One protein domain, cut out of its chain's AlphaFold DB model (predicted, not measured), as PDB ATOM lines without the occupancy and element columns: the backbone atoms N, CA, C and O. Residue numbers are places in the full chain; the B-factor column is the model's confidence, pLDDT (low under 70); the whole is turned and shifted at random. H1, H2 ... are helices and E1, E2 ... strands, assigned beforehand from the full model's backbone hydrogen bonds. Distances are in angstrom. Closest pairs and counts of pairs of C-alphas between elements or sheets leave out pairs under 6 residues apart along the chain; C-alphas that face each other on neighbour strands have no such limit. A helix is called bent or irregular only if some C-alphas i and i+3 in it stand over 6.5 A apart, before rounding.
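AT A GLANCE: This is residues 9 to 40 and 56 to 113 of the 341 residues of the protein "ABC transporter F family member 4" of Fusarium oxysporum f. sp. cubense (strain race 4) (UniProt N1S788). A twisted sheet, made of two long bent strands, E2 and E3, and a short edge strand, E1, has the helix H1 over it. Long loops join the parts, and residues 107 to 113, with the small helix H2, stick out at one end. The printed part has 90 residues, along the chain E1 E2 E3 H1 H2, with sheet order E1 - E2 - E3, all antiparallel. The class is mixed, helices and strands, with 43 residues, under half, in named elements. The whole is compact, radius of gyration of the C-alphas 14.0 A, yet elongated, spanning 42 by 26 by 25 A.

IN THESE COORDINATES: E1, residues 9 to 12, begins at C-alpha 9 (8.115, 22.033, 11.854). E2, residues 27 to 38, is 29.1 A long and bends by 76 degrees at residue 31. E3, residues 56 to 67, is 28.4 A long and bends by 70 degrees at residue 61. H1 is residues 81 to 89, 12.4 A. H2, residues 108 to 113, ends at C-alpha 113 (27.180, 36.250, 20.191).

HOW THE PARTS SIT: The hairpin E1 and E2 has N 10 and O 36 within hydrogen-bond range at 2.8 A. E2 and E3 are antiparallel, with N 30 and O 64 at 2.8 A. H1 is on the sheet at a height of 8.9 A, only just over E2 with 3 of its 9 C-alphas, slantwise at 56 degrees on the local plane; the closest C-alphas of E2 and H1, Ile 35 and Leu 84, are 7.9 A apart. H2 is apart from H1 and the strands. Every O i to N i+4 pair is within range in H1, and 1 of 2 in H2.

THE WHOLE: The C-alphas farthest apart, Phe 18 and Lys 113, are 44.7 A apart. Residues 41 to 55 are not printed; C-alphas 40 and 56 are 12.1 A apart across the cut. The links E1 to E2, E3 to H1 and H1 to H2 are long. pLDDT is under 70 at residues 15 to 24, 39 to 40, 98 and 106 to 113.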
ATOM      1  N   ILE A   9       7.750  22.899  12.982       78.50
ATOM      2  CA  ILE A   9       8.115  22.033  11.854       78.50
ATOM      3  C   ILE A   9       7.344  20.719  12.005       78.50
ATOM      4  O   ILE A   9       7.529  20.005  12.989       78.50
ATOM      5  N   LEU A  10       6.501  20.394  11.029       78.56
ATOM      6  CA  LEU A  10       5.793  19.123  10.939       78.56
ATOM      7  C   LEU A  10       6.512  18.225   9.922       78.56
ATOM      8  O   LEU A  10       6.788  18.648   8.801       78.56
ATOM      9  N   CYS A  11       6.831  16.991  10.313       77.06
ATOM     10  CA  CYS A  11       7.477  16.011   9.438       77.06
ATOM     11  C   CYS A  11       6.674  14.705   9.406       77.06
ATOM     12  O   CYS A  11       6.379  14.136  10.458       77.06
ATOM     13  N   THR A  12       6.385  14.193   8.210       79.00
ATOM     14  CA  THR A  12       5.761  12.878   7.970       79.00
ATOM     15  C   THR A  12       6.641  12.040   7.045       79.00
ATOM     16  O   THR A  12       7.434  12.583   6.284       79.00
ATOM     17  N   SER A  13       6.576  10.709   7.135       77.94
ATOM     18  CA  SER A  13       7.278   9.822   6.196       77.94
ATOM     19  C   SER A  13       6.500   8.529   5.940       77.94
ATOM     20  O   SER A  13       5.732   8.080   6.792       77.94
ATOM     21  N   LYS A  14       6.721   7.898   4.778       70.50
ATOM     22  CA  LYS A  14       6.134   6.602   4.375       70.50
ATOM     23  C   LYS A  14       6.899   5.390   4.915       70.50
ATOM     24  O   LYS A  14       6.760   4.285   4.390       70.50
ATOM     25  N   GLN A  15       7.717   5.554   5.954       66.12
ATOM     26  CA  GLN A  15       8.440   4.416   6.508       66.12
ATOM     27  C   GLN A  15       7.492   3.352   7.067       66.12
ATOM     28  O   GLN A  15       6.555   3.628   7.816       66.12
ATOM     29  N   THR A  16       7.761   2.101   6.705       53.91
ATOM     30  CA  THR A  16       6.941   0.969   7.124       53.91
ATOM     31  C   THR A  16       7.301   0.526   8.544       53.91
ATOM     32  O   THR A  16       8.467   0.491   8.937       53.91
ATOM     33  N   ARG A  17       6.280   0.089   9.290       51.81
ATOM     34  CA  ARG A  17       6.316  -0.457  10.668       51.81
ATOM     35  C   ARG A  17       7.327  -1.589  10.948       51.81
ATOM     36  O   ARG A  17       7.411  -2.049  12.083       51.81
ATOM     37  N   PHE A  18       8.034  -2.077   9.930       48.84
ATOM     38  CA  PHE A  18       8.916  -3.248   9.974       48.84
ATOM     39  C   PHE A  18      10.417  -2.904  10.010       48.84
ATOM     40  O   PHE A  18      11.219  -3.779  10.301       48.84
ATOM     41  N   HIS A  19      10.815  -1.643   9.799       57.41
ATOM     42  CA  HIS A  19      12.232  -1.227   9.766       57.41
ATOM     43  C   HIS A  19      12.831  -0.866  11.148       57.41
ATOM     44  O   HIS A  19      13.864  -0.206  11.227       57.41
ATOM     45  N   ILE A  20      12.182  -1.259  12.251       56.62
ATOM     46  CA  ILE A  20      12.535  -0.822  13.621       56.62
ATOM     47  C   ILE A  20      13.495  -1.805  14.325       56.62
ATOM     48  O   ILE A  20      14.090  -1.469  15.349       56.62
ATOM     49  N   GLU A  21      13.680  -3.014  13.798       50.41
ATOM     50  CA  GLU A  21      14.549  -4.017  14.422       50.41
ATOM     51  C   GLU A  21      16.019  -3.753  14.032       50.41
ATOM     52  O   GLU A  21      16.438  -3.967  12.899       50.41
ATOM     53  N   SER A  22      16.793  -3.225  14.993       54.09
ATOM     54  CA  SER A  22      18.220  -2.849  14.901       54.09
ATOM     55  C   SER A  22      18.568  -1.848  13.783       54.09
ATOM     56  O   SER A  22      19.101  -2.223  12.738       54.09
ATOM     57  N   PRO A  23      18.314  -0.543  13.982       62.25
ATOM     58  CA  PRO A  23      18.621   0.444  12.960       62.25
ATOM     59  C   PRO A  23      20.134   0.557  12.733       62.25
ATOM     60  O   PRO A  23      20.903   0.806  13.663       62.25
ATOM     61  N   ASN A  24      20.565   0.439  11.478       68.75
ATOM     62  CA  ASN A  24      21.926   0.789  11.092       68.75
ATOM     63  C   ASN A  24      22.106   2.310  11.228       68.75
ATOM     64  O   ASN A  24      21.727   3.069  10.347       68.75
ATOM     65  N   TYR A  25      22.712   2.771  12.324       74.25
ATOM     66  CA  TYR A  25      22.911   4.204  12.588       74.25
ATOM     67  C   TYR A  25      23.798   4.924  11.558       74.25
ATOM     68  O   TYR A  25      23.905   6.149  11.605       74.25
ATOM     69  N   ARG A  26      24.467   4.190  10.657       73.12
ATOM     70  CA  ARG A  26      25.285   4.756   9.573       73.12
ATOM     71  C   ARG A  26      24.498   4.994   8.286       73.12
ATOM     72  O   ARG A  26      24.989   5.721   7.424       73.12
ATOM     73  N   GLU A  27      23.310   4.406   8.155       76.50
ATOM     74  CA  GLU A  27      22.470   4.524   6.968       76.50
ATOM     75  C   GLU A  27      21.064   5.006   7.338       76.50
ATOM     76  O   GLU A  27      20.384   4.415   8.168       76.50
ATOM     77  N   LEU A  28      20.606   6.077   6.692       78.06
ATOM     78  CA  LEU A  28      19.217   6.527   6.771       78.06
ATOM     79  C   LEU A  28      18.581   6.317   5.402       78.06
ATOM     80  O   LEU A  28      19.107   6.808   4.408       78.06
ATOM     81  N   ASP A  29      17.472   5.585   5.339       80.06
ATOM     82  CA  ASP A  29      16.672   5.413   4.121       80.06
ATOM     83  C   ASP A  29      15.207   5.678   4.489       80.06
ATOM     84  O   ASP A  29      14.559   4.889   5.179       80.06
ATOM     85  N   ILE A  30      14.719   6.864   4.135       80.38
ATOM     86  CA  ILE A  30      13.386   7.358   4.485       80.38
ATOM     87  C   ILE A  30      12.661   7.682   3.185       80.38
ATOM     88  O   ILE A  30      13.102   8.533   2.412       80.38
ATOM     89  N   GLU A  31      11.552   6.997   2.938       80.00
ATOM     90  CA  GLU A  31      10.724   7.210   1.752       80.00
ATOM     91  C   GLU A  31       9.517   8.086   2.077       80.00
ATOM     92  O   GLU A  31       9.018   8.068   3.203       80.00
ATOM     93  N   GLY A  32       9.043   8.836   1.080       78.38
ATOM     94  CA  GLY A  32       7.834   9.655   1.168       78.38
ATOM     95  C   GLY A  32       7.852  10.665   2.308       78.38
ATOM     96  O   GLY A  32       6.884  10.744   3.048       78.38
ATOM     97  N   LEU A  33       8.981  11.348   2.484       82.75
ATOM     98  CA  LEU A  33       9.188  12.418   3.445       82.75
ATOM     99  C   LEU A  33       8.431  13.676   3.011       82.75
ATOM    100  O   LEU A  33       8.753  14.245   1.966       82.75
ATOM    101  N   ASP A  34       7.523  14.146   3.862       83.44
ATOM    102  CA  ASP A  34       6.902  15.462   3.735       83.44
ATOM    103  C   ASP A  34       7.336  16.344   4.908       83.44
ATOM    104  O   ASP A  34       7.402  15.899   6.060       83.44
ATOM    105  N   ILE A  35       7.668  17.601   4.616       84.06
ATOM    106  CA  ILE A  35       8.023  18.597   5.629       84.06
ATOM    107  C   ILE A  35       7.225  19.858   5.360       84.06
ATOM    108  O   ILE A  35       7.369  20.461   4.298       84.06
ATOM    109  N   SER A  36       6.460  20.299   6.350       84.62
ATOM    110  CA  SER A  36       5.740  21.566   6.320       84.62
ATOM    111  C   SER A  36       6.060  22.407   7.554       84.62
ATOM    112  O   SER A  36       6.359  21.889   8.631       84.62
ATOM    113  N   ILE A  37       6.057  23.729   7.394       82.44
ATOM    114  CA  ILE A  37       6.212  24.684   8.496       82.44
ATOM    115  C   ILE A  37       4.860  25.341   8.727       82.44
ATOM    116  O   ILE A  37       4.343  25.992   7.822       82.44
ATOM    117  N   THR A  38       4.318  25.230   9.937       78.94
ATOM    118  CA  THR A  38       3.114  25.962  10.336       78.94
ATOM    119  C   THR A  38       3.493  27.144  11.223       78.94
ATOM    120  O   THR A  38       4.259  27.012  12.186       78.94
ATOM    121  N   SER A  39       2.978  28.330  10.893       64.44
ATOM    122  CA  SER A  39       3.061  29.494  11.778       64.44
ATOM    123  C   SER A  39       1.782  29.560  12.609       64.44
ATOM    124  O   SER A  39       0.680  29.493  12.070       64.44
ATOM    125  N   SER A  40       1.902  29.640  13.931       50.41
ATOM    126  CA  SER A  40       0.747  29.765  14.821       50.41
ATOM    127  C   SER A  40       0.239  31.215  14.835       50.41
ATOM    128  O   SER A  40       0.411  31.928  15.826       50.41
ATOM    129  N   VAL A  56       3.660  26.324   5.011       79.25
ATOM    130  CA  VAL A  56       4.585  26.313   3.869       79.25
ATOM    131  C   VAL A  56       5.143  24.901   3.731       79.25
ATOM    132  O   VAL A  56       5.899  24.441   4.591       79.25
ATOM    133  N   GLU A  57       4.767  24.207   2.662       83.19
ATOM    134  CA  GLU A  57       5.315  22.897   2.313       83.19
ATOM    135  C   GLU A  57       6.739  23.064   1.754       83.19
ATOM    136  O   GLU A  57       6.963  23.737   0.750       83.19
ATOM    137  N   LEU A  58       7.730  22.497   2.446       83.62
ATOM    138  CA  LEU A  58       9.143  22.542   2.054       83.62
ATOM    139  C   LEU A  58       9.546  21.343   1.197       83.62
ATOM    140  O   LEU A  58      10.379  21.470   0.302       83.62
ATOM    141  N   LEU A  59       9.021  20.165   1.531       85.69
ATOM    142  CA  LEU A  59       9.266  18.911   0.829       85.69
ATOM    143  C   LEU A  59       7.957  18.144   0.748       85.69
ATOM    144  O   LEU A  59       7.266  18.036   1.758       85.69
ATOM    145  N   SER A  60       7.693  17.567  -0.418       86.12
ATOM    146  CA  SER A  60       6.561  16.682  -0.662       86.12
ATOM    147  C   SER A  60       7.059  15.361  -1.247       86.12
ATOM    148  O   SER A  60       7.822  15.325  -2.215       86.12
ATOM    149  N   ASN A  61       6.671  14.259  -0.612       84.12
ATOM    150  CA  ASN A  61       6.942  12.875  -0.989       84.12
ATOM    151  C   ASN A  61       8.416  12.600  -1.368       84.12
ATOM    152  O   ASN A  61       8.708  11.829  -2.287       84.12
ATOM    153  N   ALA A  62       9.359  13.228  -0.664       85.00
ATOM    154  CA  ALA A  62      10.785  13.139  -0.957       85.00
ATOM    155  C   ALA A  62      11.395  11.819  -0.456       85.00
ATOM    156  O   ALA A  62      10.909  11.198   0.488       85.00
ATOM    157  N   LYS A  63      12.507  11.383  -1.055       83.50
ATOM    158  CA  LYS A  63      13.281  10.229  -0.574       83.50
ATOM    159  C   LYS A  63      14.604  10.699   0.022       83.50
ATOM    160  O   LYS A  63      15.465  11.203  -0.694       83.50
ATOM    161  N   LEU A  64      14.770  10.524   1.330       84.25
ATOM    162  CA  LEU A  64      15.994  10.860   2.053       84.25
ATOM    163  C   LEU A  64      16.829   9.595   2.248       84.25
ATOM    164  O   LEU A  64      16.535   8.774   3.116       84.25
ATOM    165  N   ARG A  65      17.898   9.462   1.457       83.62
ATOM    166  CA  ARG A  65      18.862   8.364   1.562       83.62
ATOM    167  C   ARG A  65      20.247   8.911   1.900       83.62
ATOM    168  O   ARG A  65      20.871   9.546   1.055       83.62
ATOM    169  N   LEU A  66      20.735   8.636   3.105       82.44
ATOM    170  CA  LEU A  66      22.071   8.992   3.583       82.44
ATOM    171  C   LEU A  66      22.858   7.702   3.829       82.44
ATOM    172  O   LEU A  66      22.594   7.006   4.802       82.44
ATOM    173  N   LYS A  67      23.797   7.364   2.936       81.94
ATOM    174  CA  LYS A  67      24.583   6.112   2.982       81.94
ATOM    175  C   LYS A  67      26.082   6.356   2.827       81.94
ATOM    176  O   LYS A  67      26.671   5.981   1.819       81.94
ATOM    177  N   GLY A  68      26.690   7.077   3.769       77.56
ATOM    178  CA  GLY A  68      28.133   7.369   3.747       77.56
ATOM    179  C   GLY A  68      28.651   8.137   2.516       77.56
ATOM    180  O   GLY A  68      29.855   8.348   2.397       77.56
ATOM    181  N   ALA A  69      27.773   8.562   1.603       83.25
ATOM    182  CA  ALA A  69      28.124   9.339   0.425       83.25
ATOM    183  C   ALA A  69      28.208  10.841   0.750       83.25
ATOM    184  O   ALA A  69      27.779  11.302   1.810       83.25
ATOM    185  N   ARG A  70      28.779  11.613  -0.179       85.19
ATOM    186  CA  ARG A  70      28.906  13.072  -0.071       85.19
ATOM    187  C   ARG A  70      27.727  13.724  -0.791       85.19
ATOM    188  O   ARG A  70      27.547  13.500  -1.983       85.19
ATOM    189  N   TYR A  71      26.943  14.522  -0.072       85.62
ATOM    190  CA  TYR A  71      25.741  15.178  -0.594       85.62
ATOM    191  C   TYR A  71      25.902  16.701  -0.553       85.62
ATOM    192  O   TYR A  71      26.478  17.236   0.394       85.62
ATOM    193  N   ALA A  72      25.362  17.398  -1.553       86.62
ATOM    194  CA  ALA A  72      25.281  18.856  -1.589       86.62
ATOM    195  C   ALA A  72      23.815  19.294  -1.728       86.62
ATOM    196  O   ALA A  72      23.073  18.723  -2.526       86.62
ATOM    197  N   LEU A  73      23.404  20.311  -0.965       86.56
ATOM    198  CA  LEU A  73      22.050  20.874  -1.006       86.56
ATOM    199  C   LEU A  73      22.085  22.293  -1.596       86.56
ATOM    200  O   LEU A  73      22.512  23.248  -0.944       86.56
ATOM    201  N   VAL A  74      21.621  22.443  -2.838       88.81
ATOM    202  CA  VAL A  74      21.653  23.703  -3.606       88.81
ATOM    203  C   VAL A  74      20.228  24.234  -3.821       88.81
ATOM    204  O   VAL A  74      19.264  23.484  -3.758       88.81
ATOM    205  N   GLY A  75      20.070  25.550  -3.982       85.50
ATOM    206  CA  GLY A  75      18.768  26.236  -4.038       85.50
ATOM    207  C   GLY A  75      18.885  27.724  -3.698       85.50
ATOM    208  O   GLY A  75      19.938  28.163  -3.229       85.50
ATOM    209  N   LYS A  76      17.828  28.507  -3.924       85.12
ATOM    210  CA  LYS A  76      17.806  29.936  -3.568       85.12
ATOM    211  C   LYS A  76      17.818  30.125  -2.040       85.12
ATOM    212  O   LYS A  76      17.519  29.199  -1.286       85.12
ATOM    213  N   ASN A  77      18.174  31.318  -1.569       82.50
ATOM    214  CA  ASN A  77      18.028  31.649  -0.150       82.50
ATOM    215  C   ASN A  77      16.534  31.687   0.216       82.50
ATOM    216  O   ASN A  77      15.715  32.117  -0.589       82.50
ATOM    217  N   GLY A  78      16.182  31.196   1.406       77.38
ATOM    218  CA  GLY A  78      14.789  31.140   1.873       77.38
ATOM    219  C   GLY A  78      14.003  29.881   1.479       77.38
ATOM    220  O   GLY A  78      12.895  29.700   1.965       77.38
ATOM    221  N   THR A  79      14.566  28.947   0.702       80.88
ATOM    222  CA  THR A  79      13.866  27.706   0.288       80.88
ATOM    223  C   THR A  79      13.800  26.617   1.373       80.88
ATOM    224  O   THR A  79      13.580  25.453   1.063       80.88
ATOM    225  N   GLY A  80      14.085  26.940   2.640       81.38
ATOM    226  CA  GLY A  80      14.001  25.981   3.752       81.38
ATOM    227  C   GLY A  80      15.182  25.015   3.934       81.38
ATOM    228  O   GLY A  80      15.081  24.097   4.743       81.38
ATOM    229  N   LYS A  81      16.328  25.214   3.262       87.50
ATOM    230  CA  LYS A  81      17.512  24.332   3.402       87.50
ATOM    231  C   LYS A  81      17.977  24.160   4.850       87.50
ATOM    232  O   LYS A  81      18.176  23.043   5.315       87.50
ATOM    233  N   SER A  82      18.139  25.271   5.567       83.12
ATOM    234  CA  SER A  82      18.556  25.253   6.973       83.12
ATOM    235  C   SER A  82      17.504  24.588   7.858       83.12
ATOM    236  O   SER A  82      17.863  23.902   8.810       83.12
ATOM    237  N   THR A  83      16.220  24.735   7.520       84.06
ATOM    238  CA  THR A  83      15.105  24.086   8.219       84.06
ATOM    239  C   THR A  83      15.124  22.573   8.020       84.06
ATOM    240  O   THR A  83      14.978  21.842   8.993       84.06
ATOM    241  N   LEU A  84      15.394  22.091   6.802       85.50
ATOM    242  CA  LEU A  84      15.584  20.664   6.525       85.50
ATOM    243  C   LEU A  84      16.763  20.094   7.324       85.50
ATOM    244  O   LEU A  84      16.619  19.074   7.998       85.50
ATOM    245  N   LEU A  85      17.919  20.765   7.295       86.56
ATOM    246  CA  LEU A  85      19.094  20.337   8.062       86.56
ATOM    247  C   LEU A  85      18.816  20.329   9.570       86.56
ATOM    248  O   LEU A  85      19.243  19.410  10.268       86.56
ATOM    249  N   LYS A  86      18.060  21.315  10.067       82.50
ATOM    250  CA  LYS A  86      17.616  21.380  11.462       82.50
ATOM    251  C   LYS A  86      16.672  20.224  11.807       82.50
ATOM    252  O   LYS A  86      16.907  19.557  12.806       82.50
ATOM    253  N   ALA A  87      15.690  19.914  10.959       81.88
ATOM    254  CA  ALA A  87      14.773  18.790  11.158       81.88
ATOM    255  C   ALA A  87      15.494  17.430  11.193       81.88
ATOM    256  O   ALA A  87      15.137  16.558  11.991       81.88
ATOM    257  N   ILE A  88      16.542  17.262  10.374       83.50
ATOM    258  CA  ILE A  88      17.422  16.084  10.404       83.50
ATOM    259  C   ILE A  88      18.221  16.044  11.715       83.50
ATOM    260  O   ILE A  88      18.217  15.023  12.402       83.50
ATOM    261  N   ALA A  89      18.882  17.144  12.088       82.25
ATOM    262  CA  ALA A  89      19.735  17.215  13.277       82.25
ATOM    263  C   ALA A  89      18.956  17.047  14.594       82.25
ATOM    264  O   ALA A  89      19.417  16.354  15.499       82.25
ATOM    265  N   GLU A  90      17.757  17.624  14.675       78.38
ATOM    266  CA  GLU A  90      16.837  17.511  15.815       78.38
ATOM    267  C   GLU A  90      16.027  16.200  15.794       78.38
ATOM    268  O   GLU A  90      15.246  15.943  16.707       78.38
ATOM    269  N   LYS A  91      16.239  15.335  14.789       78.75
ATOM    270  CA  LYS A  91      15.598  14.011  14.650       78.75
ATOM    271  C   LYS A  91      14.066  14.073  14.653       78.75
ATOM    272  O   LYS A  91      13.407  13.124  15.102       78.75
ATOM    273  N   LEU A  92      13.525  15.174  14.127       76.88
ATOM    274  CA  LEU A  92      12.088  15.413  13.970       76.88
ATOM    275  C   LEU A  92      11.484  14.510  12.890       76.88
ATOM    276  O   LEU A  92      10.316  14.147  12.971       76.88
ATOM    277  N   ILE A  93      12.291  14.112  11.902       80.50
ATOM    278  CA  ILE A  93      11.846  13.248  10.810       80.50
ATOM    279  C   ILE A  93      11.524  11.839  11.344       80.50
ATOM    280  O   ILE A  93      12.413  11.172  11.899       80.50
ATOM    281  N   PRO A  94      10.285  11.345  11.145       72.44
ATOM    282  CA  PRO A  94       9.926   9.977  11.481       72.44
ATOM    283  C   PRO A  94      10.814   9.004  10.702       72.44
ATOM    284  O   PRO A  94      10.915   9.084   9.475       72.44
ATOM    285  N   GLY A  95      11.489   8.116  11.433       72.00
ATOM    286  CA  GLY A  95      12.396   7.126  10.858       72.00
ATOM    287  C   GLY A  95      13.880   7.339  11.104       72.00
ATOM    288  O   GLY A  95      14.663   6.418  10.887       72.00
ATOM    289  N   ILE A  96      14.280   8.510  11.609       77.44
ATOM    290  CA  ILE A  96      15.639   8.701  12.123       77.44
ATOM    291  C   ILE A  96      15.729   8.061  13.522       77.44
ATOM    292  O   ILE A  96      15.014   8.505  14.436       77.44
ATOM    293  N   PRO A  97      16.604   7.053  13.722       73.81
ATOM    294  CA  PRO A  97      16.828   6.430  15.022       73.81
ATOM    295  C   PRO A  97      17.379   7.421  16.052       73.81
ATOM    296  O   PRO A  97      18.240   8.249  15.748       73.81
ATOM    297  N   GLU A  98      16.962   7.298  17.314       68.56
ATOM    298  CA  GLU A  98      17.472   8.170  18.382       68.56
ATOM    299  C   GLU A  98      18.966   7.973  18.652       68.56
ATOM    300  O   GLU A  98      19.659   8.940  18.965       68.56
ATOM    301  N   GLY A  99      19.492   6.760  18.468       71.00
ATOM    302  CA  GLY A  99      20.924   6.479  18.607       71.00
ATOM    303  C   GLY A  99      21.796   7.101  17.509       71.00
ATOM    304  O   GLY A  99      23.015   7.176  17.670       71.00
ATOM    305  N   THR A 100      21.210   7.590  16.409       76.50
ATOM    306  CA  THR A 100      21.979   8.205  15.321       76.50
ATOM    307  C   THR A 100      22.621   9.495  15.817       76.50
ATOM    308  O   THR A 100      21.939  10.443  16.208       76.50
ATOM    309  N   ARG A 101      23.952   9.551  15.826       76.12
ATOM    310  CA  ARG A 101      24.690  10.764  16.194       76.12
ATOM    311  C   ARG A 101      24.778  11.668  14.971       76.12
ATOM    312  O   ARG A 101      25.481  11.344  14.021       76.12
ATOM    313  N   ILE A 102      24.054  12.781  15.005       79.44
ATOM    314  CA  ILE A 102      24.057  13.796  13.950       79.44
ATOM    315  C   ILE A 102      24.631  15.068  14.566       79.44
ATOM    316  O   ILE A 102      24.111  15.554  15.568       79.44
ATOM    317  N   ALA A 103      25.715  15.576  13.987       79.12
ATOM    318  CA  ALA A 103      26.299  16.858  14.351       79.12
ATOM    319  C   ALA A 103      25.956  17.879  13.264       79.12
ATOM    320  O   ALA A 103      26.035  17.572  12.075       79.12
ATOM    321  N   ILE A 104      25.576  19.085  13.674       79.56
ATOM    322  CA  ILE A 104      25.291  20.193  12.767       79.56
ATOM    323  C   ILE A 104      26.102  21.410  13.204       79.56
ATOM    324  O   ILE A 104      26.058  21.809  14.365       79.56
ATOM    325  N   LEU A 105      26.832  22.003  12.264       76.31
ATOM    326  CA  LEU A 105      27.485  23.294  12.441       76.31
ATOM    327  C   LEU A 105      26.682  24.331  11.651       76.31
ATOM    328  O   LEU A 105      26.560  24.224  10.434       76.31
ATOM    329  N   GLN A 106      26.106  25.313  12.343       69.94
ATOM    330  CA  GLN A 106      25.372  26.420  11.727       69.94
ATOM    331  C   GLN A 106      26.169  27.713  11.897       69.94
ATOM    332  O   GLN A 106      26.627  28.012  12.996       69.94
ATOM    333  N   GLN A 107      26.302  28.496  10.824       63.62
ATOM    334  CA  GLN A 107      27.063  29.754  10.832       63.62
ATOM    335  C   GLN A 107      26.442  30.840  11.735       63.62
ATOM    336  O   GLN A 107      27.159  31.709  12.218       63.62
ATOM    337  N   SER A 108      25.134  30.795  12.013       53.44
ATOM    338  CA  SER A 108      24.415  31.904  12.661       53.44
ATOM    339  C   SER A 108      24.683  32.072  14.161       53.44
ATOM    340  O   SER A 108      24.719  33.194  14.650       53.44
ATOM    341  N   ARG A 109      24.945  30.999  14.917       51.00
ATOM    342  CA  ARG A 109      25.080  31.112  16.387       51.00
ATOM    343  C   ARG A 109      26.400  31.716  16.866       51.00
ATOM    344  O   ARG A 109      26.473  32.159  18.009       51.00
ATOM    345  N   ILE A 110      27.428  31.723  16.020       52.28
ATOM    346  CA  ILE A 110      28.732  32.311  16.356       52.28
ATOM    347  C   ILE A 110      28.660  33.840  16.210       52.28
ATOM    348  O   ILE A 110      29.124  34.561  17.086       52.28
ATOM    349  N   ILE A 111      27.983  34.322  15.165       46.78
ATOM    350  CA  ILE A 111      27.894  35.749  14.823       46.78
ATOM    351  C   ILE A 111      26.923  36.492  15.763       46.78
ATOM    352  O   ILE A 111      27.208  37.605  16.199       46.78
ATOM    353  N   ASP A 112      25.823  35.854  16.185       47.34
ATOM    354  CA  ASP A 112      24.847  36.468  17.108       47.34
ATOM    355  C   ASP A 112      25.398  36.703  18.532       47.34
ATOM    356  O   ASP A 112      24.859  37.510  19.293       47.34
ATOM    357  N   LYS A 113      26.475  36.002  18.921       49.28
ATOM    358  CA  LYS A 113      27.180  36.250  20.191       49.28
ATOM    359  C   LYS A 113      28.194  37.394  20.089       49.28
ATOM    360  O   LYS A 113      28.493  38.001  21.114       49.28
TER     361      LYS A 113